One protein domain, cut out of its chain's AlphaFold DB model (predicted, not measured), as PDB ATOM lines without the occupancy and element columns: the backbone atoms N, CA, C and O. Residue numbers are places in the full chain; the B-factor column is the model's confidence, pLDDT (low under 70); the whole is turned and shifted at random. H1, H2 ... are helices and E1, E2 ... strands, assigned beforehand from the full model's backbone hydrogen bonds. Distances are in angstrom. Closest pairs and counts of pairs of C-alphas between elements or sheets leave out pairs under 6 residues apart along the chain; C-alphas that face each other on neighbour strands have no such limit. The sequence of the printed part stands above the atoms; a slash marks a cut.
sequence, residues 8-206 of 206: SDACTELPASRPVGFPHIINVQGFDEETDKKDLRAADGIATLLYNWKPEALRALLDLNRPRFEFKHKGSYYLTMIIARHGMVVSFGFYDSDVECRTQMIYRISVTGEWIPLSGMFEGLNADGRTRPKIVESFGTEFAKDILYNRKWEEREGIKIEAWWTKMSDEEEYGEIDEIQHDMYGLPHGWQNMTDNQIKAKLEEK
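What this domain is: This is residues 8 to 206 of the 206 residues of an uncharacterized protein of Grifola frondosa (UniProt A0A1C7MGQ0). A twisted sheet of six strands forms a wall, with H1, H2 and H3 side by side over one face and the other face bare. H4 and H5 lie beyond one end of the strands, and residues 8 to 41, a long stretch with no named element, pass over the helix layer on the side away from the sheet. The printed part has 199 residues with five named helices and six named strands, in the order H1 H2 E1 E2 E3 E4 E5 H3 E6 H4 H5, and its class is mixed. The sheet runs E5 E4 E3 E2 E1 E6, antiparallel throughout. The whole is compact, with a radius of gyration of the C-alphas of 16.7 A and spans of 44 by 38 by 37 A.

Where its parts are: After residues 8 to 41, H1 covers residues 42 to 53, beginning at C-alpha 42 (-11.592, -26.044, 23.395), and H2 covers 55 to 62. E1 is 68 to 74, E2 80 to 86, E3 89 to 96, E4 100 to 109, 24.9 A long, and E5 115 to 122. E3 bends by 54 degrees at residue 93, E4 by 70 at 103 and E5 by 58 at 118. H3, residues 133 to 150, is 25.5 A long. E6 is 160 to 165, H4 176 to 185, and H5 196 to 204, ending at C-alpha 204 (3.885, -30.917, 1.570).

How they stand to each other: E1 to E5 form a meander, each strand the antiparallel neighbour of the one before, in four hairpins. Within hydrogen-bond range are N 71 and O 83 of E1 and E2, 2.8 A, N 84 and O 91 of E2 and E3, 2.8 A, N 92 and O 105 of E3 and E4, 3.0 A, and N 106 and O 119 of E4 and E5, 2.8 A. E6 is an edge strand beside E1, with N 72 and O 162 at 2.8 A. H1, H2 and H3 are on the same face, two layers in all, at heights over the sheet of 9.0, 9.1 and 9.2 A. H3 touches H1, the same way at a shallow tilt of 26 degrees; their closest C-alphas are those of Gly 45 and Ala 144, 4.1 A. H1, with residues 47 to 51 alone, touches H2 in a helical hairpin, closest at the C-alphas of Leu 50 and Leu 58, 5.0 A. H4 only grazes the sheet with residues 178 to 185; the C-alphas of His 86 and Tyr 185 are 5.6 A apart. H5 is not on the sheet and is apart from H4. In H1, H2, H3, H4 and H5 every O i to N i+4 pair is within hydrogen-bond range.

The domain as a whole: The C-alphas farthest apart, those of Gly 30 and Glu 205, are 48.9 A apart. The printed part has no cut, and no link between named elements is long. Mean pLDDT of the printed part is 90.1; residues 76 to 78 and 124 to 130 are under 70.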
ATOM      1  N   SER A   8     -18.292 -12.874  25.847       89.44
ATOM      2  CA  SER A   8     -17.901 -11.521  26.231       89.44
ATOM      3  C   SER A   8     -17.331 -10.775  25.027       89.44
ATOM      4  O   SER A   8     -16.474 -11.306  24.328       89.44
ATOM      5  N   ASP A   9     -17.735  -9.517  24.845       90.81
ATOM      6  CA  ASP A   9     -17.159  -8.596  23.851       90.81
ATOM      7  C   ASP A   9     -15.928  -7.832  24.380       90.81
ATOM      8  O   ASP A   9     -15.498  -6.838  23.797       90.81
ATOM      9  N   ALA A  10     -15.346  -8.264  25.505       89.50
ATOM     10  CA  ALA A  10     -14.190  -7.591  26.100       89.50
ATOM     11  C   ALA A  10     -12.933  -7.636  25.205       89.50
ATOM     12  O   ALA A  10     -12.114  -6.722  25.261       89.50
ATOM     13  N   CYS A  11     -12.789  -8.673  24.371       91.06
ATOM     14  CA  CYS A  11     -11.711  -8.797  23.393       91.06
ATOM     15  C   CYS A  11     -12.231  -8.413  22.004       91.06
ATOM     16  O   CYS A  11     -12.980  -9.160  21.377       91.06
ATOM     17  N   THR A  12     -11.806  -7.258  21.493       88.25
ATOM     18  CA  THR A  12     -12.238  -6.757  20.177       88.25
ATOM     19  C   THR A  12     -11.771  -7.638  19.018       88.25
ATOM     20  O   THR A  12     -12.417  -7.666  17.971       88.25
ATOM     21  N   GLU A  13     -10.677  -8.384  19.194       89.00
ATOM     22  CA  GLU A  13     -10.179  -9.335  18.197       89.00
ATOM     23  C   GLU A  13     -11.058 -10.597  18.101       89.00
ATOM     24  O   GLU A  13     -11.016 -11.287  17.079       89.00
ATOM     25  N   LEU A  14     -11.871 -10.884  19.128       92.88
ATOM     26  CA  LEU A  14     -12.738 -12.061  19.261       92.88
ATOM     27  C   LEU A  14     -14.183 -11.655  19.641       92.88
ATOM     28  O   LEU A  14     -14.617 -11.917  20.765       92.88
ATOM     29  N   PRO A  15     -14.947 -11.023  18.731       92.06
ATOM     30  CA  PRO A  15     -16.305 -10.574  19.034       92.06
ATOM     31  C   PRO A  15     -17.242 -11.743  19.366       92.06
ATOM     32  O   PRO A  15     -17.175 -12.805  18.738       92.06
ATOM     33  N   ALA A  16     -18.177 -11.518  20.291       91.50
ATOM     34  CA  ALA A  16     -19.128 -12.517  20.784       91.50
ATOM     35  C   ALA A  16     -20.081 -13.057  19.704       91.50
ATOM     36  O   ALA A  16     -20.710 -14.096  19.890       91.50
ATOM     37  N   SER A  17     -20.207 -12.354  18.576       91.19
ATOM     38  CA  SER A  17     -21.088 -12.713  17.464       91.19
ATOM     39  C   SER A  17     -20.486 -13.718  16.476       91.19
ATOM     40  O   SER A  17     -21.086 -13.957  15.425       91.19
ATOM     41  N   ARG A  18     -19.275 -14.235  16.722       91.06
ATOM     42  CA  ARG A  18     -18.646 -15.194  15.808       91.06
ATOM     43  C   ARG A  18     -19.410 -16.529  15.775       91.06
ATOM     44  O   ARG A  18     -20.137 -16.870  16.706       91.06
ATOM     45  N   PRO A  19     -19.298 -17.291  14.672       91.94
ATOM     46  CA  PRO A  19     -19.858 -18.633  14.616       91.94
ATOM     47  C   PRO A  19     -19.183 -19.570  15.626       91.94
ATOM     48  O   PRO A  19     -18.001 -19.428  15.938       91.94
ATOM     49  N   VAL A  20     -19.914 -20.594  16.068       87.88
ATOM     50  CA  VAL A  20     -19.345 -21.701  16.852       87.88
ATOM     51  C   VAL A  20     -18.191 -22.349  16.080       87.88
ATOM     52  O   VAL A  20     -18.317 -22.589  14.882       87.88
ATOM     53  N   GLY A  21     -17.091 -22.652  16.773       85.69
ATOM     54  CA  GLY A  21     -15.853 -23.179  16.179       85.69
ATOM     55  C   GLY A  21     -14.751 -22.126  16.054       85.69
ATOM     56  O   GLY A  21     -13.572 -22.468  16.025       85.69
ATOM     57  N   PHE A  22     -15.102 -20.841  16.073       94.69
ATOM     58  CA  PHE A  22     -14.140 -19.764  16.289       94.69
ATOM     59  C   PHE A  22     -13.906 -19.576  17.793       94.69
ATOM     60  O   PHE A  22     -14.823 -19.828  18.573       94.69
ATOM     61  N   PRO A  23     -12.710 -19.139  18.222       95.62
ATOM     62  CA  PRO A  23     -12.473 -18.812  19.622       95.62
ATOM     63  C   PRO A  23     -13.296 -17.592  20.052       95.62
ATOM     64  O   PRO A  23     -13.292 -16.562  19.369       95.62
ATOM     65  N   HIS A  24     -13.928 -17.695  21.217       95.81
ATOM     66  CA  HIS A  24     -14.587 -16.602  21.929       95.81
ATOM     67  C   HIS A  24     -13.995 -16.424  23.327       95.81
ATOM     68  O   HIS A  24     -13.414 -17.347  23.902       95.81
ATOM     69  N   ILE A  25     -14.215 -15.251  23.921       96.00
ATOM     70  CA  ILE A  25     -14.002 -15.060  25.356       96.00
ATOM     71  C   ILE A  25     -15.284 -15.430  26.094       96.00
ATOM     72  O   ILE A  25     -16.340 -14.846  25.848       96.00
ATOM     73  N   ILE A  26     -15.204 -16.382  27.018       93.44
ATOM     74  CA  ILE A  26     -16.330 -16.754  27.873       93.44
ATOM     75  C   ILE A  26     -16.487 -15.714  28.978       93.44
ATOM     76  O   ILE A  26     -15.526 -15.336  29.651       93.44
ATOM     77  N   ASN A  27     -17.720 -15.264  29.201       89.69
ATOM     78  CA  ASN A  27     -18.051 -14.516  30.399       89.69
ATOM     79  C   ASN A  27     -18.077 -15.473  31.596       89.69
ATOM     80  O   ASN A  27     -19.039 -16.202  31.816       89.69
ATOM     81  N   VAL A  28     -17.000 -15.448  32.377       87.00
ATOM     82  CA  VAL A  28     -16.806 -16.326  33.540       87.00
ATOM     83  C   VAL A  28     -17.694 -15.964  34.738       87.00
ATOM     84  O   VAL A  28     -17.779 -16.735  35.695       87.00
ATOM     85  N   GLN A  29     -18.359 -14.802  34.729       83.31
ATOM     86  CA  GLN A  29     -19.284 -14.432  35.800       83.31
ATOM     87  C   GLN A  29     -20.564 -15.266  35.704       83.31
ATOM     88  O   GLN A  29     -21.408 -15.044  34.836       83.31
ATOM     89  N   GLY A  30     -20.713 -16.202  36.642       71.12
ATOM     90  CA  GLY A  30     -21.869 -17.095  36.698       71.12
ATOM     91  C   GLY A  30     -21.793 -18.278  35.735       71.12
ATOM     92  O   GLY A  30     -22.838 -18.853  35.463       71.12
ATOM     93  N   PHE A  31     -20.596 -18.618  35.237       82.44
ATOM     94  CA  PHE A  31     -20.361 -19.873  34.523       82.44
ATOM     95  C   PHE A  31     -20.612 -21.065  35.454       82.44
ATOM     96  O   PHE A  31     -20.041 -21.137  36.545       82.44
ATOM     97  N   ASP A  32     -21.439 -21.997  35.000       81.19
ATOM     98  CA  ASP A  32     -21.755 -23.253  35.671       81.19
ATOM     99  C   ASP A  32     -21.352 -24.431  34.772       81.19
ATOM    100  O   ASP A  32     -21.927 -24.661  33.710       81.19
ATOM    101  N   GLU A  33     -20.352 -25.204  35.197       78.56
ATOM    102  CA  GLU A  33     -19.750 -26.260  34.371       78.56
ATOM    103  C   GLU A  33     -20.726 -27.375  33.950       78.56
ATOM    104  O   GLU A  33     -20.522 -28.045  32.931       78.56
ATOM    105  N   GLU A  34     -21.807 -27.576  34.705       76.88
ATOM    106  CA  GLU A  34     -22.777 -28.635  34.453       76.88
ATOM    107  C   GLU A  34     -23.845 -28.218  33.438       76.88
ATOM    108  O   GLU A  34     -24.332 -29.049  32.650       76.88
ATOM    109  N   THR A  35     -24.194 -26.933  33.428       75.62
ATOM    110  CA  THR A  35     -25.292 -26.376  32.632       75.62
ATOM    111  C   THR A  35     -24.823 -25.560  31.424       75.62
ATOM    112  O   THR A  35     -25.494 -25.617  30.385       75.62
ATOM    113  N   ASP A  36     -23.650 -24.930  31.502       77.94
ATOM    114  CA  ASP A  36     -23.029 -24.065  30.487       77.94
ATOM    115  C   ASP A  36     -22.005 -24.823  29.622       77.94
ATOM    116  O   ASP A  36     -20.895 -24.374  29.359       77.94
ATOM    117  N   LYS A  37     -22.369 -26.022  29.159       74.69
ATOM    118  CA  LYS A  37     -21.518 -26.844  28.270       74.69
ATOM    119  C   LYS A  37     -21.980 -26.880  26.824       74.69
ATOM    120  O   LYS A  37     -21.286 -27.391  25.946       74.69
ATOM    121  N   LYS A  38     -23.192 -26.391  26.561       81.12
ATOM    122  CA  LYS A  38     -23.719 -26.350  25.201       81.12
ATOM    123  C   LYS A  38     -22.918 -25.309  24.421       81.12
ATOM    124  O   LYS A  38     -22.829 -24.166  24.845       81.12
ATOM    125  N   ASP A  39     -22.352 -25.736  23.300       86.12
ATOM    126  CA  ASP A  39     -21.554 -24.900  22.393       86.12
ATOM    127  C   ASP A  39     -20.197 -24.417  22.937       86.12
ATOM    128  O   ASP A  39     -19.464 -23.770  22.199       86.12
ATOM    129  N   LEU A  40     -19.799 -24.833  24.148       91.12
ATOM    130  CA  LEU A  40     -18.431 -24.661  24.640       91.12
ATOM    131  C   LEU A  40     -17.459 -25.485  23.787       91.12
ATOM    132  O   LEU A  40     -17.706 -26.666  23.521       91.12
ATOM    133  N   ARG A  41     -16.362 -24.865  23.351       93.81
ATOM    134  CA  ARG A  41     -15.287 -25.509  22.586       93.81
ATOM    135  C   ARG A  41     -13.940 -25.327  23.276       93.81
ATOM    136  O   ARG A  41     -13.746 -24.403  24.067       93.81
ATOM    137  N   ALA A  42     -12.973 -26.173  22.917       95.38
ATOM    138  CA  ALA A  42     -11.592 -26.044  23.395       95.38
ATOM    139  C   ALA A  42     -11.001 -24.653  23.119       95.38
ATOM    140  O   ALA A  42     -10.349 -24.063  23.982       95.38
ATOM    141  N   ALA A  43     -11.270 -24.131  21.917       96.44
ATOM    142  CA  ALA A  43     -10.810 -22.824  21.470       96.44
ATOM    143  C   ALA A  43     -11.271 -21.698  22.409       96.44
ATOM    144  O   ALA A  43     -10.481 -20.813  22.726       96.44
ATOM    145  N   ASP A  44     -12.509 -21.767  22.911       96.38
ATOM    146  CA  ASP A  44     -13.054 -20.764  23.826       96.38
ATOM    147  C   ASP A  44     -12.364 -20.809  25.194       96.38
ATOM    148  O   ASP A  44     -11.987 -19.775  25.747       96.38
ATOM    149  N   GLY A  45     -12.158 -22.015  25.739       96.50
ATOM    150  CA  GLY A  45     -11.460 -22.204  27.012       96.50
ATOM    151  C   GLY A  45     -10.022 -21.688  26.952       96.50
ATOM    152  O   GLY A  45      -9.605 -20.911  27.810       96.50
ATOM    153  N   ILE A  46      -9.283 -22.050  25.900       98.00
ATOM    154  CA  ILE A  46      -7.900 -21.599  25.682       98.00
ATOM    155  C   ILE A  46      -7.837 -20.084  25.465       98.00
ATOM    156  O   ILE A  46      -6.989 -19.417  26.061       98.00
ATOM    157  N   ALA A  47      -8.735 -19.521  24.653       98.06
ATOM    158  CA  ALA A  47      -8.772 -18.081  24.425       98.06
ATOM    159  C   ALA A  47      -9.063 -17.316  25.723       98.06
ATOM    160  O   ALA A  47      -8.366 -16.356  26.046       98.06
ATOM    161  N   THR A  48     -10.032 -17.791  26.508       97.44
ATOM    162  CA  THR A  48     -10.402 -17.198  27.800       97.44
ATOM    163  C   THR A  48      -9.269 -17.292  28.823       97.44
ATOM    164  O   THR A  48      -9.004 -16.319  29.528       97.44
ATOM    165  N   LEU A  49      -8.565 -18.430  28.886       97.81
ATOM    166  CA  LEU A  49      -7.375 -18.618  29.723       97.81
ATOM    167  C   LEU A  49      -6.312 -17.564  29.427       97.81
ATOM    168  O   LEU A  49      -5.882 -16.844  30.326       97.81
ATOM    169  N   LEU A  50      -5.888 -17.482  28.165       98.19
ATOM    170  CA  LEU A  50      -4.801 -16.593  27.777       98.19
ATOM    171  C   LEU A  50      -5.214 -15.129  27.898       98.19
ATOM    172  O   LEU A  50      -4.418 -14.329  28.371       98.19
ATOM    173  N   TYR A  51      -6.456 -14.783  27.551       97.62
ATOM    174  CA  TYR A  51      -6.966 -13.422  27.706       97.62
ATOM    175  C   TYR A  51      -6.943 -12.952  29.164       97.62
ATOM    176  O   TYR A  51      -6.467 -11.856  29.444       97.62
ATOM    177  N   ASN A  52      -7.430 -13.779  30.096       96.69
ATOM    178  CA  ASN A  52      -7.485 -13.408  31.510       96.69
ATOM    179  C   ASN A  52      -6.110 -13.422  32.192       96.69
ATOM    180  O   ASN A  52      -5.914 -12.672  33.144       96.69
ATOM    181  N   TRP A  53      -5.170 -14.260  31.738       97.19
ATOM    182  CA  TRP A  53      -3.809 -14.293  32.281       97.19
ATOM    183  C   TRP A  53      -2.924 -13.188  31.691       97.19
ATOM    184  O   TRP A  53      -2.358 -12.379  32.423       97.19
ATOM    185  N   LYS A  54      -2.793 -13.162  30.360       96.81
ATOM    186  CA  LYS A  54      -1.922 -12.243  29.620       96.81
ATOM    187  C   LYS A  54      -2.429 -12.056  28.179       96.81
ATOM    188  O   LYS A  54      -2.102 -12.878  27.316       96.81
ATOM    189  N   PRO A  55      -3.174 -10.975  27.873       96.56
ATOM    190  CA  PRO A  55      -3.741 -10.736  26.541       96.56
ATOM    191  C   PRO A  55      -2.730 -10.808  25.387       96.56
ATOM    192  O   PRO A  55      -3.074 -11.255  24.293       96.56
ATOM    193  N   GLU A  56      -1.467 -10.430  25.605       96.75
ATOM    194  CA  GLU A  56      -0.413 -10.547  24.589       96.75
ATOM    195  C   GLU A  56      -0.127 -12.004  24.206       96.75
ATOM    196  O   GLU A  56       0.154 -12.284  23.043       96.75
ATOM    197  N   ALA A  57      -0.247 -12.943  25.150       97.81
ATOM    198  CA  ALA A  57      -0.095 -14.367  24.866       97.81
ATOM    199  C   ALA A  57      -1.241 -14.882  23.980       97.81
ATOM    200  O   ALA A  57      -0.999 -15.666  23.066       97.81
ATOM    201  N   LEU A  58      -2.475 -14.399  24.187       98.06
ATOM    202  CA  LEU A  58      -3.588 -14.710  23.286       98.06
ATOM    203  C   LEU A  58      -3.313 -14.188  21.871       98.06
ATOM    204  O   LEU A  58      -3.468 -14.931  20.902       98.06
ATOM    205  N   ARG A  59      -2.868 -12.932  21.745       97.12
ATOM    206  CA  ARG A  59      -2.521 -12.353  20.438       97.12
ATOM    207  C   ARG A  59      -1.433 -13.167  19.738       97.12
ATOM    208  O   ARG A  59      -1.587 -13.482  18.565       97.12
ATOM    209  N   ALA A  60      -0.388 -13.573  20.458       97.62
ATOM    210  CA  ALA A  60       0.686 -14.400  19.906       97.62
ATOM    211  C   ALA A  60       0.218 -15.806  19.482       97.62
ATOM    212  O   ALA A  60       0.682 -16.337  18.468       97.62
ATOM    213  N   LEU A  61      -0.721 -16.411  20.219       97.94
ATOM    214  CA  LEU A  61      -1.333 -17.679  19.823       97.94
ATOM    215  C   LEU A  61      -2.113 -17.531  18.507       97.94
ATOM    216  O   LEU A  61      -2.011 -18.412  17.655       97.94
ATOM    217  N   LEU A  62      -2.885 -16.454  18.346       96.50
ATOM    218  CA  LEU A  62      -3.756 -16.240  17.182       96.50
ATOM    219  C   LEU A  62      -3.020 -15.698  15.948       96.50
ATOM    220  O   LEU A  62      -3.504 -15.869  14.830       96.50
ATOM    221  N   ASP A  63      -1.866 -15.056  16.127       96.12
ATOM    222  CA  ASP A  63      -1.072 -14.503  15.033       96.12
ATOM    223  C   ASP A  63      -0.343 -15.605  14.251       96.12
ATOM    224  O   ASP A  63       0.724 -16.084  14.638       96.12
ATOM    225  N   LEU A  64      -0.916 -15.995  13.110       96.00
ATOM    226  CA  LEU A  64      -0.334 -16.995  12.211       96.00
ATOM    227  C   LEU A  64       0.951 -16.525  11.509       96.00
ATOM    228  O   LEU A  64       1.632 -17.353  10.902       96.00
ATOM    229  N   ASN A  65       1.318 -15.240  11.594       95.38
ATOM    230  CA  ASN A  65       2.639 -14.795  11.145       95.38
ATOM    231  C   ASN A  65       3.739 -15.232  12.112       95.38
ATOM    232  O   ASN A  65       4.876 -15.398  11.678       95.38
ATOM    233  N   ARG A  66       3.403 -15.481  13.385       96.12
ATOM    234  CA  ARG A  66       4.309 -16.115  14.343       96.12
ATOM    235  C   ARG A  66       4.297 -17.623  14.103       96.12
ATOM    236  O   ARG A  66       3.240 -18.246  14.201       96.12
ATOM    237  N   PRO A  67       5.429 -18.259  13.799       95.94
ATOM    238  CA  PRO A  67       5.475 -19.690  13.517       95.94
ATOM    239  C   PRO A  67       5.148 -20.558  14.727       95.94
ATOM    240  O   PRO A  67       4.504 -21.594  14.575       95.94
ATOM    241  N   ARG A  68       5.583 -20.150  15.922       97.81
ATOM    242  CA  ARG A  68       5.459 -20.958  17.133       97.81
ATOM    243  C   ARG A  68       4.922 -20.157  18.312       97.81
ATOM    244  O   ARG A  68       5.290 -19.006  18.530       97.81
ATOM    245  N   PHE A  69       4.096 -20.824  19.105       98.50
ATOM    246  CA  PHE A  69       3.631 -20.390  20.416       98.50
ATOM    247  C   PHE A  69       3.627 -21.591  21.361       98.50
ATOM    248  O   PHE A  69       3.269 -22.694  20.952       98.50
ATOM    249  N   GLU A  70       3.975 -21.391  22.623       98.12
ATOM    250  CA  GLU A  70       3.845 -22.409  23.656       98.12
ATOM    251  C   GLU A  70       3.506 -21.762  24.999       98.12
ATOM    252  O   GLU A  70       4.035 -20.717  25.368       98.12
ATOM    253  N   PHE A  71       2.600 -22.403  25.722       97.94
ATOM    254  CA  PHE A  71       2.135 -22.043  27.046       97.94
ATOM    255  C   PHE A  71       2.210 -23.280  27.935       97.94
ATOM    256  O   PHE A  71       1.796 -24.373  27.535       97.94
ATOM    257  N   LYS A  72       2.694 -23.096  29.161       95.81
ATOM    258  CA  LYS A  72       2.768 -24.119  30.197       95.81
ATOM    259  C   LYS A  72       2.141 -23.611  31.480       95.81
ATOM    260  O   LYS A  72       2.508 -22.557  31.985       95.81
ATOM    261  N   HIS A  73       1.264 -24.423  32.050       94.31
ATOM    262  CA  HIS A  73       0.745 -24.241  33.395       94.31
ATOM    263  C   HIS A  73       1.145 -25.452  34.239       94.31
ATOM    264  O   HIS A  73       0.582 -26.546  34.112       94.31
ATOM    265  N   LYS A  74       2.131 -25.244  35.107       90.25
ATOM    266  CA  LYS A  74       2.722 -26.262  35.977       90.25
ATOM    267  C   LYS A  74       2.055 -26.204  37.341       90.25
ATOM    268  O   LYS A  74       2.177 -25.201  38.042       90.25
ATOM    269  N   GLY A  75       1.328 -27.263  37.687       78.81
ATOM    270  CA  GLY A  75       0.813 -27.462  39.040       78.81
ATOM    271  C   GLY A  75       1.876 -28.054  39.964       78.81
ATOM    272  O   GLY A  75       2.862 -28.627  39.505       78.81
ATOM    273  N   SER A  76       1.646 -27.961  41.269       64.81
ATOM    274  CA  SER A  76       2.631 -28.326  42.288       64.81
ATOM    275  C   SER A  76       2.941 -29.819  42.391       64.81
ATOM    276  O   SER A  76       3.980 -30.138  42.963       64.81
ATOM    277  N   TYR A  77       2.106 -30.730  41.853       59.25
ATOM    278  CA  TYR A  77       2.305 -32.155  42.148       59.25
ATOM    279  C   TYR A  77       2.193 -33.213  41.048       59.25
ATOM    280  O   TYR A  77       2.833 -34.229  41.274       59.25
ATOM    281  N   TYR A  78       1.514 -33.071  39.894       67.88
ATOM    282  CA  TYR A  78       1.465 -34.229  38.958       67.88
ATOM    283  C   TYR A  78       1.335 -33.955  37.454       67.88
ATOM    284  O   TYR A  78       1.889 -34.721  36.674       67.88
ATOM    285  N   LEU A  79       0.635 -32.910  37.002       85.00
ATOM    286  CA  LEU A  79       0.415 -32.703  35.564       85.00
ATOM    287  C   LEU A  79       0.707 -31.264  35.152       85.00
ATOM    288  O   LEU A  79       0.192 -30.314  35.749       85.00
ATOM    289  N   THR A  80       1.498 -31.117  34.093       91.38
ATOM    290  CA  THR A  80       1.646 -29.858  33.371       91.38
ATOM    291  C   THR A  80       0.598 -29.801  32.272       91.38
ATOM    292  O   THR A  80       0.523 -30.691  31.424       91.38
ATOM    293  N   MET A  81      -0.190 -28.731  32.259       94.38
ATOM    294  CA  MET A  81      -1.014 -28.392  31.104       94.38
ATOM    295  C   MET A  81      -0.142 -27.659  30.086       94.38
ATOM    296  O   MET A  81       0.475 -26.646  30.422       94.38
ATOM    297  N   ILE A  82      -0.096 -28.161  28.855       95.69
ATOM    298  CA  ILE A  82       0.653 -27.550  27.751       95.69
ATOM    299  C   ILE A  82      -0.327 -27.185  26.643       95.69
ATOM    300  O   ILE A  82      -1.202 -27.978  26.296       95.69
ATOM    301  N   ILE A  83      -0.164 -25.990  26.082       97.88
ATOM    302  CA  ILE A  83      -0.829 -25.533  24.861       97.88
ATOM    303  C   ILE A  83       0.274 -25.041  23.931       97.88
ATOM    304  O   ILE A  83       0.986 -24.103  24.268       97.88
ATOM    305  N   ALA A  84       0.425 -25.660  22.769       97.69
ATOM    306  CA  ALA A  84       1.435 -25.296  21.787       97.69
ATOM    307  C   ALA A  84       0.801 -25.122  20.410       97.69
ATOM    308  O   ALA A  84      -0.113 -25.860  20.045       97.69
ATOM    309  N   ARG A  85       1.313 -24.176  19.626       98.12
ATOM    310  CA  ARG A  85       0.986 -24.011  18.212       98.12
ATOM    311  C   ARG A  85       2.266 -23.997  17.390       98.12
ATOM    312  O   ARG A  85       3.195 -23.267  17.718       98.12
ATOM    313  N   HIS A  86       2.268 -24.759  16.303       97.12
ATOM    314  CA  HIS A  86       3.291 -24.734  15.263       97.12
ATOM    315  C   HIS A  86       2.599 -24.540  13.910       97.12
ATOM    316  O   HIS A  86       1.799 -25.379  13.485       97.12
ATOM    317  N   GLY A  87       2.846 -23.406  13.257       95.94
ATOM    318  CA  GLY A  87       2.110 -22.986  12.067       95.94
ATOM    319  C   GLY A  87       0.607 -22.944  12.345       95.94
ATOM    320  O   GLY A  87       0.150 -22.281  13.273       95.94
ATOM    321  N   MET A  88      -0.177 -23.695  11.574       96.44
ATOM    322  CA  MET A  88      -1.632 -23.790  11.760       96.44
ATOM    323  C   MET A  88      -2.061 -24.877  12.751       96.44
ATOM    324  O   MET A  88      -3.251 -25.007  13.014       96.44
ATOM    325  N   VAL A  89      -1.148 -25.696  13.275       96.62
ATOM    326  CA  VAL A  89      -1.499 -26.838  14.130       96.62
ATOM    327  C   VAL A  89      -1.380 -26.443  15.592       96.62
ATOM    328  O   VAL A  89      -0.317 -26.010  16.028       96.62
ATOM    329  N   VAL A  90      -2.454 -26.635  16.353       97.56
ATOM    330  CA  VAL A  90      -2.481 -26.452  17.806       97.56
ATOM    331  C   VAL A  90      -2.559 -27.818  18.460       97.56
ATOM    332  O   VAL A  90      -3.451 -28.607  18.158       97.56
ATOM    333  N   SER A  91      -1.651 -28.092  19.385       95.94
ATOM    334  CA  SER A  91      -1.690 -29.260  20.253       95.94
ATOM    335  C   SER A  91      -1.815 -28.816  21.699       95.94
ATOM    336  O   SER A  91      -1.064 -27.947  22.139       95.94
ATOM    337  N   PHE A  92      -2.713 -29.424  22.456       96.25
ATOM    338  CA  PHE A  92      -2.863 -29.120  23.873       96.25
ATOM    339  C   PHE A  92      -3.230 -30.363  24.671       96.25
ATOM    340  O   PHE A  92      -3.707 -31.347  24.107       96.25
ATOM    341  N   GLY A  93      -3.002 -30.326  25.978       93.94
ATOM    342  CA  GLY A  93      -3.354 -31.419  26.873       93.94
ATOM    343  C   GLY A  93      -2.500 -31.457  28.133       93.94
ATOM    344  O   GLY A  93      -1.995 -30.426  28.577       93.94
ATOM    345  N   PHE A  94      -2.360 -32.649  28.711       91.56
ATOM    346  CA  PHE A  94      -1.720 -32.870  30.005       91.56
ATOM    347  C   PHE A  94      -0.538 -33.829  29.893       91.56
ATOM    348  O   PHE A  94      -0.626 -34.890  29.266       91.56
ATOM    349  N   TYR A  95       0.553 -33.447  30.545       89.75
ATOM    350  CA  TYR A  95       1.842 -34.120  30.491       89.75
ATOM    351  C   TYR A  95       2.347 -34.394  31.903       89.75
ATOM    352  O   TYR A  95       2.244 -33.535  32.781       89.75
ATOM    353  N   ASP A  96       2.927 -35.569  32.108       84.75
ATOM    354  CA  ASP A  96       3.697 -35.884  33.304       84.75
ATOM    355  C   ASP A  96       5.092 -35.268  33.175       84.75
ATOM    356  O   ASP A  96       5.819 -35.544  32.213       84.75
ATOM    357  N   SER A  97       5.448 -34.408  34.130       75.12
ATOM    358  CA  SER A  97       6.792 -33.833  34.258       75.12
ATOM    359  C   SER A  97       7.342 -33.179  32.973       75.12
ATOM    360  O   SER A  97       8.544 -33.211  32.735       75.12
ATOM    361  N   ASP A  98       6.474 -32.591  32.139       71.00
ATOM    362  CA  ASP A  98       6.765 -32.043  30.795       71.00
ATOM    363  C   ASP A  98       7.246 -33.073  29.740       71.00
ATOM    364  O   ASP A  98       7.578 -32.675  28.622       71.00
ATOM    365  N   VAL A  99       7.289 -34.373  30.052       70.25
ATOM    366  CA  VAL A  99       7.921 -35.402  29.200       70.25
ATOM    367  C   VAL A  99       6.908 -36.401  28.652       70.25
ATOM    368  O   VAL A  99       6.893 -36.662  27.450       70.25
ATOM    369  N   GLU A 100       6.056 -36.967  29.504       80.94
ATOM    370  CA  GLU A 100       5.164 -38.052  29.094       80.94
ATOM    371  C   GLU A 100       3.753 -37.523  28.842       80.94
ATOM    372  O   GLU A 100       3.048 -37.086  29.750       80.94
ATOM    373  N   CYS A 101       3.334 -37.542  27.576       81.75
ATOM    374  CA  CYS A 101       1.993 -37.135  27.183       81.75
ATOM    375  C   CYS A 101       0.949 -38.132  27.710       81.75
ATOM    376  O   CYS A 101       0.831 -39.242  27.192       81.75
ATOM    377  N   ARG A 102       0.131 -37.707  28.680       85.25
ATOM    378  CA  ARG A 102      -1.018 -38.485  29.179       85.25
ATOM    379  C   ARG A 102      -2.226 -38.320  28.266       85.25
ATOM    380  O   ARG A 102      -2.986 -39.251  28.000       85.25
ATOM    381  N   THR A 103      -2.433 -37.097  27.797       88.19
ATOM    382  CA  THR A 103      -3.545 -36.737  26.921       88.19
ATOM    383  C   THR A 103      -3.126 -35.578  26.040       88.19
ATOM    384  O   THR A 103      -2.625 -34.579  26.546       88.19
ATOM    385  N   GLN A 104      -3.378 -35.692  24.740       90.88
ATOM    386  CA  GLN A 104      -3.147 -34.630  23.773       90.88
ATOM    387  C   GLN A 104      -4.290 -34.585  22.770       90.88
ATOM    388  O   GLN A 104      -4.712 -35.606  22.228       90.88
ATOM    389  N   MET A 105      -4.758 -33.382  22.483       93.50
ATOM    390  CA  MET A 105      -5.691 -33.099  21.405       93.50
ATOM    391  C   MET A 105      -5.006 -32.196  20.392       93.50
ATOM    392  O   MET A 105      -4.239 -31.306  20.760       93.50
ATOM    393  N   ILE A 106      -5.280 -32.445  19.116       94.12
ATOM    394  CA  ILE A 106      -4.686 -31.735  17.991       94.12
ATOM    395  C   ILE A 106      -5.808 -31.107  17.174       94.12
ATOM    396  O   ILE A 106      -6.741 -31.782  16.734       94.12
ATOM    397  N   TYR A 107      -5.697 -29.801  16.980       96.06
ATOM    398  CA  TYR A 107      -6.597 -28.968  16.199       96.06
ATOM    399  C   TYR A 107      -5.795 -28.258  15.109       96.06
ATOM    400  O   TYR A 107      -4.571 -28.130  15.186       96.06
ATOM    401  N   ARG A 108      -6.494 -27.767  14.091       95.56
ATOM    402  CA  ARG A 108      -5.961 -26.812  13.121       95.56
ATOM    403  C   ARG A 108      -6.687 -25.483  13.267       95.56
ATOM    404  O   ARG A 108      -7.910 -25.482  13.305       95.56
ATOM    405  N   ILE A 109      -5.955 -24.376  13.274       96.38
ATOM    406  CA  ILE A 109      -6.514 -23.041  13.045       96.38
ATOM    407  C   ILE A 109      -6.569 -22.834  11.534       96.38
ATOM    408  O   ILE A 109      -5.530 -22.828  10.879       96.38
ATOM    409  N   SER A 110      -7.766 -22.704  10.972       95.44
ATOM    410  CA  SER A 110      -7.957 -22.315   9.575       95.44
ATOM    411  C   SER A 110      -7.429 -20.899   9.334       95.44
ATOM    412  O   SER A 110      -7.382 -20.082  10.250       95.44
ATOM    413  N   VAL A 111      -7.108 -20.562   8.085       93.62
ATOM    414  CA  VAL A 111      -6.785 -19.181   7.679       93.62
ATOM    415  C   VAL A 111      -7.887 -18.176   8.021       93.62
ATOM    416  O   VAL A 111      -7.625 -16.982   8.115       93.62
ATOM    417  N   THR A 112      -9.122 -18.647   8.213       92.75
ATOM    418  CA  THR A 112     -10.259 -17.826   8.647       92.75
ATOM    419  C   THR A 112     -10.262 -17.560  10.155       92.75
ATOM    420  O   THR A 112     -10.954 -16.651  10.607       92.75
ATOM    421  N   GLY A 113      -9.505 -18.335  10.938       93.94
ATOM    422  CA  GLY A 113      -9.486 -18.316  12.401       93.94
ATOM    423  C   GLY A 113     -10.361 -19.384  13.072       93.94
ATOM    424  O   GLY A 113     -10.362 -19.463  14.299       93.94
ATOM    425  N   GLU A 114     -11.086 -20.208  12.310       95.88
ATOM    426  CA  GLU A 114     -11.852 -21.344  12.849       95.88
ATOM    427  C   GLU A 114     -10.917 -22.446  13.371       95.88
ATOM    428  O   GLU A 114      -9.931 -22.789  12.719       95.88
ATOM    429  N   TRP A 115     -11.230 -23.033  14.526       96.62
ATOM    430  CA  TRP A 115     -10.499 -24.166  15.089       96.62
ATOM    431  C   TRP A 115     -11.191 -25.481  14.733       96.62
ATOM    432  O   TRP A 115     -12.326 -25.737  15.126       96.62
ATOM    433  N   ILE A 116     -10.474 -26.343  14.019       94.81
ATOM    434  CA  ILE A 116     -10.991 -27.598  13.478       94.81
ATOM    435  C   ILE A 116     -10.319 -28.773  14.208       94.81
ATOM    436  O   ILE A 116      -9.097 -28.924  14.088       94.81
ATOM    437  N   PRO A 117     -11.065 -29.631  14.930       94.00
ATOM    438  CA  PRO A 117     -10.495 -30.808  15.584       94.00
ATOM    439  C   PRO A 117      -9.962 -31.804  14.547       94.00
ATOM    440  O   PRO A 117     -10.650 -32.139  13.579       94.00
ATOM    441  N   LEU A 118      -8.748 -32.315  14.761       91.38
ATOM    442  CA  LEU A 118      -8.104 -33.288  13.874       91.38
ATOM    443  C   LEU A 118      -8.039 -34.678  14.506       91.38
ATOM    444  O   LEU A 118      -8.697 -35.610  14.044       91.38
ATOM    445  N   SER A 119      -7.232 -34.821  15.552       90.00
ATOM    446  CA  SER A 119      -6.929 -36.101  16.191       90.00
ATOM    447  C   SER A 119      -6.587 -35.904  17.664       90.00
ATOM    448  O   SER A 119      -6.534 -34.784  18.172       90.00
ATOM    449  N   GLY A 120      -6.394 -37.007  18.377       86.38
ATOM    450  CA  GLY A 120      -5.980 -36.964  19.769       86.38
ATOM    451  C   GLY A 120      -5.459 -38.309  20.243       86.38
ATOM    452  O   GLY A 120      -5.859 -39.366  19.740       86.38
ATOM    453  N   MET A 121      -4.573 -38.239  21.225       85.25
ATOM    454  CA  MET A 121      -3.977 -39.363  21.923       85.25
ATOM    455  C   MET A 121      -4.428 -39.336  23.379       85.25
ATOM    456  O   MET A 121      -4.415 -38.291  24.028       85.25
ATOM    457  N   PHE A 122      -4.782 -40.510  23.886       79.44
ATOM    458  CA  PHE A 122      -5.150 -40.718  25.279       79.44
ATOM    459  C   PHE A 122      -4.467 -41.989  25.746       79.44
ATOM    460  O   PHE A 122      -4.648 -43.054  25.137       79.44
ATOM    461  N   GLU A 123      -3.687 -41.874  26.811       76.00
ATOM    462  CA  GLU A 123      -3.078 -43.029  27.444       76.00
ATOM    463  C   GLU A 123      -4.156 -44.046  27.854       76.00
ATOM    464  O   GLU A 123      -5.228 -43.690  28.346       76.00
ATOM    465  N   GLY A 124      -3.904 -45.327  27.584       67.81
ATOM    466  CA  GLY A 124      -4.813 -46.425  27.927       67.81
ATOM    467  C   GLY A 124      -6.057 -46.580  27.040       67.81
ATOM    468  O   GLY A 124      -6.724 -47.607  27.146       67.81
ATOM    469  N   LEU A 125      -6.365 -45.628  26.149       66.56
ATOM    470  CA  LEU A 125      -7.526 -45.703  25.247       66.56
ATOM    471  C   LEU A 125      -7.129 -45.885  23.780       66.56
ATOM    472  O   LEU A 125      -7.538 -46.862  23.168       66.56
ATOM    473  N   ASN A 126      -6.324 -44.974  23.224       64.62
ATOM    474  CA  ASN A 126      -5.913 -44.993  21.813       64.62
ATOM    475  C   ASN A 126      -4.453 -44.537  21.695       64.62
ATOM    476  O   ASN A 126      -4.164 -43.412  21.275       64.62
ATOM    477  N   ALA A 127      -3.527 -45.415  22.081       58.22
ATOM    478  CA  ALA A 127      -2.088 -45.152  21.993       58.22
ATOM    479  C   ALA A 127      -1.583 -44.993  20.541       58.22
ATOM    480  O   ALA A 127      -0.467 -44.532  20.332       58.22
ATOM    481  N   ASP A 128      -2.396 -45.345  19.538       61.50
ATOM    482  CA  ASP A 128      -2.082 -45.166  18.115       61.50
ATOM    483  C   ASP A 128      -2.439 -43.767  17.566       61.50
ATOM    484  O   ASP A 128      -2.183 -43.487  16.393       61.50
ATOM    485  N   GLY A 129      -3.036 -42.892  18.390       59.12
ATOM    486  CA  GLY A 129      -3.351 -41.500  18.051       59.12
ATOM    487  C   GLY A 129      -4.522 -41.305  17.077       59.12
ATOM    488  O   GLY A 129      -4.722 -40.199  16.572       59.12
ATOM    489  N   ARG A 130      -5.321 -42.344  16.788       64.38
ATOM    490  CA  ARG A 130      -6.375 -42.310  15.747       64.38
ATOM    491  C   ARG A 130      -7.776 -42.020  16.285       64.38
ATOM    492  O   ARG A 130      -8.774 -42.568  15.808       64.38
ATOM    493  N   THR A 131      -7.880 -41.131  17.268       76.12
ATOM    494  CA  THR A 131      -9.180 -40.730  17.818       76.12
ATOM    495  C   THR A 131      -9.951 -39.853  16.820       76.12
ATOM    496  O   THR A 131      -9.416 -38.883  16.291       76.12
ATOM    497  N   ARG A 132     -11.225 -40.186  16.556       76.12
ATOM    498  CA  ARG A 132     -12.084 -39.457  15.597       76.12
ATOM    499  C   ARG A 132     -12.341 -38.005  16.054       76.12
ATOM    500  O   ARG A 132     -12.574 -37.812  17.248       76.12
ATOM    501  N   PRO A 133     -12.475 -37.022  15.136       81.94
ATOM    502  CA  PRO A 133     -12.666 -35.603  15.476       81.94
ATOM    503  C   PRO A 133     -13.792 -35.315  16.475       81.94
ATOM    504  O   PRO A 133     -13.622 -34.530  17.397       81.94
ATOM    505  N   LYS A 134     -14.935 -36.004  16.361       82.00
ATOM    506  CA  LYS A 134     -16.063 -35.817  17.292       82.00
ATOM    507  C   LYS A 134     -15.705 -36.167  18.742       82.00
ATOM    508  O   LYS A 134     -16.217 -35.545  19.663       82.00
ATOM    509  N   ILE A 135     -14.860 -37.176  18.941       83.69
ATOM    510  CA  ILE A 135     -14.404 -37.580  20.274       83.69
ATOM    511  C   ILE A 135     -13.379 -36.561  20.789       83.69
ATOM    512  O   ILE A 135     -13.447 -36.164  21.947       83.69
ATOM    513  N   VAL A 136     -12.482 -36.093  19.914       87.50
ATOM    514  CA  VAL A 136     -11.513 -35.025  20.216       87.50
ATOM    515  C   VAL A 136     -12.221 -33.745  20.673       87.50
ATOM    516  O   VAL A 136     -11.766 -33.114  21.621       87.50
ATOM    517  N   GLU A 137     -13.351 -33.395  20.059       89.12
ATOM    518  CA  GLU A 137     -14.152 -32.234  20.464       89.12
ATOM    519  C   GLU A 137     -14.772 -32.403  21.855       89.12
ATOM    520  O   GLU A 137     -14.720 -31.487  22.672       89.12
ATOM    521  N   SER A 138     -15.306 -33.589  22.173       88.06
ATOM    522  CA  SER A 138     -15.825 -33.863  23.518       88.06
ATOM    523  C   SER A 138     -14.743 -33.696  24.588       88.06
ATOM    524  O   SER A 138     -14.988 -33.076  25.618       88.06
ATOM    525  N   PHE A 139     -13.531 -34.197  24.338       88.62
ATOM    526  CA  PHE A 139     -12.409 -34.002  25.259       88.62
ATOM    527  C   PHE A 139     -11.938 -32.552  25.313       88.62
ATOM    528  O   PHE A 139     -11.655 -32.044  26.392       88.62
ATOM    529  N   GLY A 140     -11.916 -31.867  24.171       92.50
ATOM    530  CA  GLY A 140     -11.647 -30.435  24.106       92.50
ATOM    531  C   GLY A 140     -12.636 -29.614  24.937       92.50
ATOM    532  O   GLY A 140     -12.240 -28.656  25.597       92.50
ATOM    533  N   THR A 141     -13.903 -30.029  24.970       92.19
ATOM    534  CA  THR A 141     -14.939 -29.420  25.815       92.19
ATOM    535  C   THR A 141     -14.639 -29.633  27.300       92.19
ATOM    536  O   THR A 141     -14.678 -28.677  28.067       92.19
ATOM    537  N   GLU A 142     -14.283 -30.851  27.720       91.06
ATOM    538  CA  GLU A 142     -13.903 -31.123  29.117       91.06
ATOM    539  C   GLU A 142     -12.613 -30.393  29.524       91.06
ATOM    540  O   GLU A 142     -12.515 -29.878  30.635       91.06
ATOM    541  N   PHE A 143     -11.656 -30.258  28.605       93.31
ATOM    542  CA  PHE A 143     -10.457 -29.447  28.808       93.31
ATOM    543  C   PHE A 143     -10.801 -27.964  29.021       93.31
ATOM    544  O   PHE A 143     -10.311 -27.339  29.960       93.31
ATOM    545  N   ALA A 144     -11.691 -27.401  28.196       94.94
ATOM    546  CA  ALA A 144     -12.174 -26.032  28.372       94.94
ATOM    547  C   ALA A 144     -12.920 -25.847  29.701       94.94
ATOM    548  O   ALA A 144     -12.729 -24.832  30.370       94.94
ATOM    549  N   LYS A 145     -13.726 -26.831  30.120       92.19
ATOM    550  CA  LYS A 145     -14.389 -26.813  31.430       92.19
ATOM    551  C   LYS A 145     -13.380 -26.764  32.571       92.19
ATOM    552  O   LYS A 145     -13.503 -25.886  33.418       92.19
ATOM    553  N   ASP A 146     -12.370 -27.638  32.572       91.44
ATOM    554  CA  ASP A 146     -11.334 -27.656  33.617       91.44
ATOM    555  C   ASP A 146     -10.618 -26.304  33.727       91.44
ATOM    556  O   ASP A 146     -10.390 -25.810  34.834       91.44
ATOM    557  N   ILE A 147     -10.322 -25.672  32.587       94.38
ATOM    558  CA  ILE A 147      -9.744 -24.327  32.537       94.38
ATOM    559  C   ILE A 147     -10.640 -23.303  33.238       94.38
ATOM    560  O   ILE A 147     -10.160 -22.555  34.096       94.38
ATOM    561  N   LEU A 148     -11.914 -23.242  32.844       93.81
ATOM    562  CA  LEU A 148     -12.859 -22.217  33.290       93.81
ATOM    563  C   LEU A 148     -13.249 -22.412  34.755       93.81
ATOM    564  O   LEU A 148     -13.211 -21.456  35.530       93.81
ATOM    565  N   TYR A 149     -13.567 -23.647  35.141       90.19
ATOM    566  CA  TYR A 149     -13.983 -24.000  36.494       90.19
ATOM    567  C   TYR A 149     -12.865 -23.754  37.511       90.19
ATOM    568  O   TYR A 149     -13.074 -23.092  38.527       90.19
ATOM    569  N   ASN A 150     -11.645 -24.210  37.210       90.00
ATOM    570  CA  ASN A 150     -10.509 -24.041  38.117       90.00
ATOM    571  C   ASN A 150      -9.797 -22.695  37.973       90.00
ATOM    572  O   ASN A 150      -8.863 -22.434  38.734       90.00
ATOM    573  N   ARG A 151     -10.226 -21.854  37.025       92.50
ATOM    574  CA  ARG A 151      -9.632 -20.546  36.726       92.50
ATOM    575  C   ARG A 151      -8.121 -20.625  36.547       92.50
ATOM    576  O   ARG A 151      -7.367 -19.934  37.227       92.50
ATOM    577  N   LYS A 152      -7.665 -21.466  35.617       93.19
ATOM    578  CA  LYS A 152      -6.229 -21.754  35.391       93.19
ATOM    579  C   LYS A 152      -5.388 -20.534  34.958       93.19
ATOM    580  O   LYS A 152      -4.204 -20.684  34.699       93.19
ATOM    581  N   TRP A 153      -5.980 -19.345  34.837       95.00
ATOM    582  CA  TRP A 153      -5.268 -18.077  34.633       95.00
ATOM    583  C   TRP A 153      -4.813 -17.414  35.942       95.00
ATOM    584  O   TRP A 153      -4.012 -16.485  35.899       95.00
ATOM    585  N   GLU A 154      -5.337 -17.836  37.095       92.50
ATOM    586  CA  GLU A 154      -4.966 -17.275  38.394       92.50
ATOM    587  C   GLU A 154      -3.654 -17.896  38.894       92.50
ATOM    588  O   GLU A 154      -3.555 -19.110  39.087       92.50
ATOM    589  N   GLU A 155      -2.654 -17.057  39.164       86.31
ATOM    590  CA  GLU A 155      -1.438 -17.491  39.852       86.31
ATOM    591  C   GLU A 155      -1.752 -17.815  41.319       86.31
ATOM    592  O   GLU A 155      -2.408 -17.047  42.029       86.31
ATOM    593  N   ARG A 156      -1.298 -18.981  41.782       87.44
ATOM    594  CA  ARG A 156      -1.455 -19.450  43.166       87.44
ATOM    595  C   ARG A 156      -0.144 -20.054  43.644       87.44
ATOM    596  O   ARG A 156       0.717 -20.403  42.839       87.44
ATOM    597  N   GLU A 157       0.007 -20.203  44.955       86.19
ATOM    598  CA  GLU A 157       1.193 -20.842  45.525       86.19
ATOM    599  C   GLU A 157       1.401 -22.244  44.926       86.19
ATOM    600  O   GLU A 157       0.481 -23.063  44.867       86.19
ATOM    601  N   GLY A 158       2.613 -22.502  44.432       85.50
ATOM    602  CA  GLY A 158       2.961 -23.761  43.770       85.50
ATOM    603  C   GLY A 158       2.475 -23.895  42.321       85.50
ATOM    604  O   GLY A 158       2.694 -24.948  41.725       85.50
ATOM    605  N   ILE A 159       1.852 -22.864  41.742       89.12
ATOM    606  CA  ILE A 159       1.535 -22.796  40.312       89.12
ATOM    607  C   ILE A 159       2.566 -21.917  39.607       89.12
ATOM    608  O   ILE A 159       2.840 -20.798  40.039       89.12
ATOM    609  N   LYS A 160       3.108 -22.407  38.490       91.38
ATOM    610  CA  LYS A 160       3.950 -21.617  37.586       91.38
ATOM    611  C   LYS A 160       3.320 -21.576  36.200       91.38
ATOM    612  O   LYS A 160       3.093 -22.628  35.603       91.38
ATOM    613  N   ILE A 161       3.071 -20.371  35.696       94.69
ATOM    614  CA  ILE A 161       2.555 -20.146  34.347       94.69
ATOM    615  C   ILE A 161       3.658 -19.504  33.504       94.69
ATOM    616  O   ILE A 161       4.278 -18.526  33.915       94.69
ATOM    617  N   GLU A 162       3.930 -20.075  32.337       95.62
ATOM    618  CA  GLU A 162       4.959 -19.612  31.408       95.62
ATOM    619  C   GLU A 162       4.398 -19.618  29.988       95.62
ATOM    620  O   GLU A 162       3.643 -20.516  29.622       95.62
ATOM    621  N   ALA A 163       4.793 -18.648  29.168       97.31
ATOM    622  CA  ALA A 163       4.523 -18.681  27.737       97.31
ATOM    623  C   ALA A 163       5.666 -18.048  26.953       97.31
ATOM    624  O   ALA A 163       6.316 -17.115  27.428       97.31
ATOM    625  N   TRP A 164       5.888 -18.556  25.750       96.75
ATOM    626  CA  TRP A 164       6.858 -18.043  24.796       96.75
ATOM    627  C   TRP A 164       6.344 -18.225  23.377       96.75
ATOM    628  O   TRP A 164       5.495 -19.066  23.089       96.75
ATOM    629  N   TRP A 165       6.866 -17.411  22.475       97.88
ATOM    630  CA  TRP A 165       6.498 -17.423  21.072       97.88
ATOM    631  C   TRP A 165       7.647 -16.867  20.246       97.88
ATOM    632  O   TRP A 165       8.483 -16.128  20.768       97.88
ATOM    633  N   THR A 166       7.672 -17.234  18.969       97.31
ATOM    634  CA  THR A 166       8.656 -16.721  18.013       97.31
ATOM    635  C   THR A 166       8.535 -15.207  17.906       97.31
ATOM    636  O   THR A 166       7.419 -14.679  17.777       97.31
ATOM    637  N   LYS A 167       9.671 -14.518  17.957       96.81
ATOM    638  CA  LYS A 167       9.757 -13.082  17.702       96.81
ATOM    639  C   LYS A 167       9.619 -12.798  16.209       96.81
ATOM    640  O   LYS A 167      10.048 -13.589  15.378       96.81
ATOM    641  N   MET A 168       9.018 -11.667  15.878       95.81
ATOM    642  CA  MET A 168       8.969 -11.133  14.521       95.81
ATOM    643  C   MET A 168      10.257 -10.363  14.226       95.81
ATOM    644  O   MET A 168      10.919  -9.879  15.141       95.81
ATOM    645  N   SER A 169      10.610 -10.233  12.948       93.25
ATOM    646  CA  SER A 169      11.876  -9.619  12.519       93.25
ATOM    647  C   SER A 169      12.029  -8.136  12.879       93.25
ATOM    648  O   SER A 169      13.133  -7.600  12.802       93.25
ATOM    649  N   ASP A 170      10.939  -7.469  13.249       94.06
ATOM    650  CA  ASP A 170      10.892  -6.086  13.713       94.06
ATOM    651  C   ASP A 170      10.907  -5.946  15.246       94.06
ATOM    652  O   ASP A 170      10.943  -4.826  15.755       94.06
ATOM    653  N   GLU A 171      10.898  -7.053  15.992       93.88
ATOM    654  CA  GLU A 171      10.929  -7.045  17.454       93.88
ATOM    655  C   GLU A 171      12.357  -7.061  18.012       93.88
ATOM    656  O   GLU A 171      13.267  -7.703  17.481       93.88
ATOM    657  N   GLU A 172      12.541  -6.389  19.151       89.56
ATOM    658  CA  GLU A 172      13.759  -6.531  19.946       89.56
ATOM    659  C   GLU A 172      13.947  -8.001  20.361       89.56
ATOM    660  O   GLU A 172      12.980  -8.705  20.661       89.56
ATOM    661  N   GLU A 173      15.208  -8.447  20.388       92.31
ATOM    662  CA  GLU A 173      15.624  -9.829  20.688       92.31
ATOM    663  C   GLU A 173      15.342 -10.871  19.590       92.31
ATOM    664  O   GLU A 173      15.643 -12.044  19.812       92.31
ATOM    665  N   TYR A 174      14.844 -10.476  18.408       94.31
ATOM    666  CA  TYR A 174      14.802 -11.376  17.250       94.31
ATOM    667  C   TYR A 174      16.200 -11.928  16.945       94.31
ATOM    668  O   TYR A 174      17.166 -11.169  16.799       94.31
ATOM    669  N   GLY A 175      16.311 -13.251  16.837       94.94
ATOM    670  CA  GLY A 175      17.590 -13.914  16.615       94.94
ATOM    671  C   GLY A 175      17.512 -15.160  15.741       94.94
ATOM    672  O   GLY A 175      16.482 -15.510  15.172       94.94
ATOM    673  N   GLU A 176      18.640 -15.865  15.668       96.50
ATOM    674  CA  GLU A 176      18.825 -17.062  14.834       96.50
ATOM    675  C   GLU A 176      17.775 -18.154  15.112       96.50
ATOM    676  O   GLU A 176      17.275 -18.801  14.195       96.50
ATOM    677  N   ILE A 177      17.387 -18.338  16.379       95.25
ATOM    678  CA  ILE A 177      16.364 -19.324  16.756       95.25
ATOM    679  C   ILE A 177      14.996 -18.959  16.166       95.25
ATOM    680  O   ILE A 177      14.244 -19.860  15.786       95.25
ATOM    681  N   ASP A 178      14.661 -17.670  16.084       96.56
ATOM    682  CA  ASP A 178      13.392 -17.218  15.517       96.56
ATOM    683  C   ASP A 178      13.368 -17.424  14.002       96.56
ATOM    684  O   ASP A 178      12.389 -17.950  13.473       96.56
ATOM    685  N   GLU A 179      14.474 -17.118  13.319       95.44
ATOM    686  CA  GLU A 179      14.642 -17.367  11.882       95.44
ATOM    687  C   GLU A 179      14.469 -18.855  11.546       95.44
ATOM    688  O   GLU A 179      13.662 -19.213  10.688       95.44
ATOM    689  N   ILE A 180      15.114 -19.743  12.312       95.81
ATOM    690  CA  ILE A 180      14.950 -21.196  12.162       95.81
ATOM    691  C   ILE A 180      13.487 -21.611  12.369       95.81
ATOM    692  O   ILE A 180      12.971 -22.463  11.647       95.81
ATOM    693  N   GLN A 181      12.783 -21.029  13.343       95.38
ATOM    694  CA  GLN A 181      11.370 -21.344  13.575       95.38
ATOM    695  C   GLN A 181      10.466 -20.832  12.447       95.38
ATOM    696  O   GLN A 181       9.504 -21.522  12.098       95.38
ATOM    697  N   HIS A 182      10.773 -19.675  11.856       95.06
ATOM    698  CA  HIS A 182      10.120 -19.178  10.642       95.06
ATOM    699  C   HIS A 182      10.317 -20.130   9.471       95.06
ATOM    700  O   HIS A 182       9.346 -20.470   8.792       95.06
ATOM    701  N   ASP A 183      11.521 -20.657   9.300       93.12
ATOM    702  CA  ASP A 183      11.788 -21.638   8.262       93.12
ATOM    703  C   ASP A 183      11.118 -22.985   8.547       93.12
ATOM    704  O   ASP A 183      10.584 -23.606   7.635       93.12
ATOM    705  N   MET A 184      11.072 -23.457   9.788       93.19
ATOM    706  CA  MET A 184      10.494 -24.772  10.086       93.19
ATOM    707  C   MET A 184       8.963 -24.776  10.104       93.19
ATOM    708  O   MET A 184       8.346 -25.701   9.580       93.19
ATOM    709  N   TYR A 185       8.346 -23.771  10.724       94.62
ATOM    710  CA  TYR A 185       6.912 -23.774  11.040       94.62
ATOM    711  C   TYR A 185       6.138 -22.619  10.401       94.62
ATOM    712  O   TYR A 185       4.909 -22.582  10.499       94.62
ATOM    713  N   GLY A 186       6.834 -21.662   9.782       94.81
ATOM    714  CA  GLY A 186       6.213 -20.506   9.154       94.81
ATOM    715  C   GLY A 186       5.346 -20.901   7.965       94.81
ATOM    716  O   GLY A 186       5.616 -21.864   7.241       94.81
ATOM    717  N   LEU A 187       4.278 -20.134   7.761       95.31
ATOM    718  CA  LEU A 187       3.407 -20.325   6.612       95.31
ATOM    719  C   LEU A 187       4.074 -19.835   5.317       95.31
ATOM    720  O   LEU A 187       4.903 -18.922   5.358       95.31
ATOM    721  N   PRO A 188       3.702 -20.396   4.149       93.94
ATOM    722  CA  PRO A 188       4.224 -19.943   2.866       93.94
ATOM    723  C   PRO A 188       4.019 -18.438   2.651       93.94
ATOM    724  O   PRO A 188       3.013 -17.862   3.068       93.94
ATOM    725  N   HIS A 189       4.934 -17.797   1.924       92.00
ATOM    726  CA  HIS A 189       4.772 -16.388   1.575       92.00
ATOM    727  C   HIS A 189       3.443 -16.144   0.832       92.00
ATOM    728  O   HIS A 189       3.096 -16.875  -0.102       92.00
ATOM    729  N   GLY A 190       2.701 -15.113   1.253       93.38
ATOM    730  CA  GLY A 190       1.388 -14.767   0.700       93.38
ATOM    731  C   GLY A 190       0.239 -15.683   1.137       93.38
ATOM    732  O   GLY A 190      -0.810 -15.673   0.486       93.38
ATOM    733  N   TRP A 191       0.410 -16.475   2.205       94.88
ATOM    734  CA  TRP A 191      -0.615 -17.385   2.737       94.88
ATOM    735  C   TRP A 191      -1.955 -16.702   3.030       94.88
ATOM    736  O   TRP A 191      -2.992 -17.352   2.952       94.88
ATOM    737  N   GLN A 192      -1.961 -15.396   3.310       93.69
ATOM    738  CA  GLN A 192      -3.169 -14.618   3.598       93.69
ATOM    739  C   GLN A 192      -4.172 -14.626   2.429       93.69
ATOM    740  O   GLN A 192      -5.359 -14.397   2.633       93.69
ATOM    741  N   ASN A 193      -3.703 -14.911   1.208       95.12
ATOM    742  CA  ASN A 193      -4.528 -15.032   0.003       95.12
ATOM    743  C   ASN A 193      -4.798 -16.496  -0.393       95.12
ATOM    744  O   ASN A 193      -5.243 -16.766  -1.509       95.12
ATOM    745  N   MET A 194      -4.475 -17.448   0.482       96.06
ATOM    746  CA  MET A 194      -4.603 -18.881   0.239       96.06
ATOM    747  C   MET A 194      -5.704 -19.486   1.111       96.06
ATOM    748  O   MET A 194      -5.998 -19.026   2.207       96.06
ATOM    749  N   THR A 195      -6.293 -20.571   0.626       95.94
ATOM    750  CA  THR A 195      -7.152 -21.464   1.414       95.94
ATOM    751  C   THR A 195      -6.308 -22.437   2.244       95.94
ATOM    752  O   THR A 195      -5.168 -22.734   1.882       95.94
ATOM    753  N   ASP A 196      -6.898 -23.029   3.292       93.81
ATOM    754  CA  ASP A 196      -6.285 -24.119   4.074       93.81
ATOM    755  C   ASP A 196      -5.668 -25.217   3.181       93.81
ATOM    756  O   ASP A 196      -4.563 -25.692   3.439       93.81
ATOM    757  N   ASN A 197      -6.368 -25.610   2.110       94.06
ATOM    758  CA  ASN A 197      -5.916 -26.667   1.201       94.06
ATOM    759  C   ASN A 197      -4.699 -26.246   0.369       94.06
ATOM    760  O   ASN A 197      -3.806 -27.058   0.141       94.06
ATOM    761  N   GLN A 198      -4.652 -24.988  -0.077       95.75
ATOM    762  CA  GLN A 198      -3.507 -24.456  -0.818       95.75
ATOM    763  C   GLN A 198      -2.267 -24.351   0.073       95.75
ATOM    764  O   GLN A 198      -1.176 -24.699  -0.369       95.75
ATOM    765  N   ILE A 199      -2.431 -23.926   1.332       94.25
ATOM    766  CA  ILE A 199      -1.328 -23.909   2.302       94.25
ATOM    767  C   ILE A 199      -0.829 -25.325   2.556       94.25
ATOM    768  O   ILE A 199       0.372 -25.565   2.477       94.25
ATOM    769  N   LYS A 200      -1.740 -26.270   2.815       92.12
ATOM    770  CA  LYS A 200      -1.379 -27.669   3.043       92.12
ATOM    771  C   LYS A 200      -0.569 -28.240   1.876       92.12
ATOM    772  O   LYS A 200       0.487 -28.805   2.119       92.12
ATOM    773  N   ALA A 201      -1.027 -28.041   0.638       92.88
ATOM    774  CA  ALA A 201      -0.314 -28.515  -0.547       92.88
ATOM    775  C   ALA A 201       1.110 -27.938  -0.631       92.88
ATOM    776  O   ALA A 201       2.057 -28.679  -0.854       92.88
ATOM    777  N   LYS A 202       1.283 -26.636  -0.361       92.38
ATOM    778  CA  LYS A 202       2.610 -26.002  -0.351       92.38
ATOM    779  C   LYS A 202       3.527 -26.487   0.768       92.38
ATOM    780  O   LYS A 202       4.736 -26.521   0.583       92.38
ATOM    781  N   LEU A 203       2.977 -26.812   1.937       88.06
ATOM    782  CA  LEU A 203       3.765 -27.345   3.051       88.06
ATOM    783  C   LEU A 203       4.227 -28.787   2.794       88.06
ATOM    784  O   LEU A 203       5.256 -29.179   3.322       88.06
ATOM    785  N   GLU A 204       3.498 -29.556   1.982       87.50
ATOM    786  CA  GLU A 204       3.885 -30.917   1.570       87.50
ATOM    787  C   GLU A 204       4.971 -30.934   0.474       87.50
ATOM    788  O   GLU A 204       5.595 -31.969   0.251       87.50
ATOM    789  N   GLU A 205       5.213 -29.804  -0.202       85.62
ATOM    790  CA  GLU A 205       6.274 -29.630  -1.213       85.62
ATOM    791  C   GLU A 205       7.641 -29.247  -0.612       85.62
ATOM    792  O   GLU A 205       8.638 -29.227  -1.338       85.62
ATOM    793  N   LYS A 206       7.677 -28.897   0.679       73.75
ATOM    794  CA  LYS A 206       8.857 -28.414   1.409       73.75
ATOM    795  C   LYS A 206       9.636 -29.562   2.047       73.75
ATOM    796  O   LYS A 206      10.884 -29.492   2.001       73.75
TER     797      LYS A 206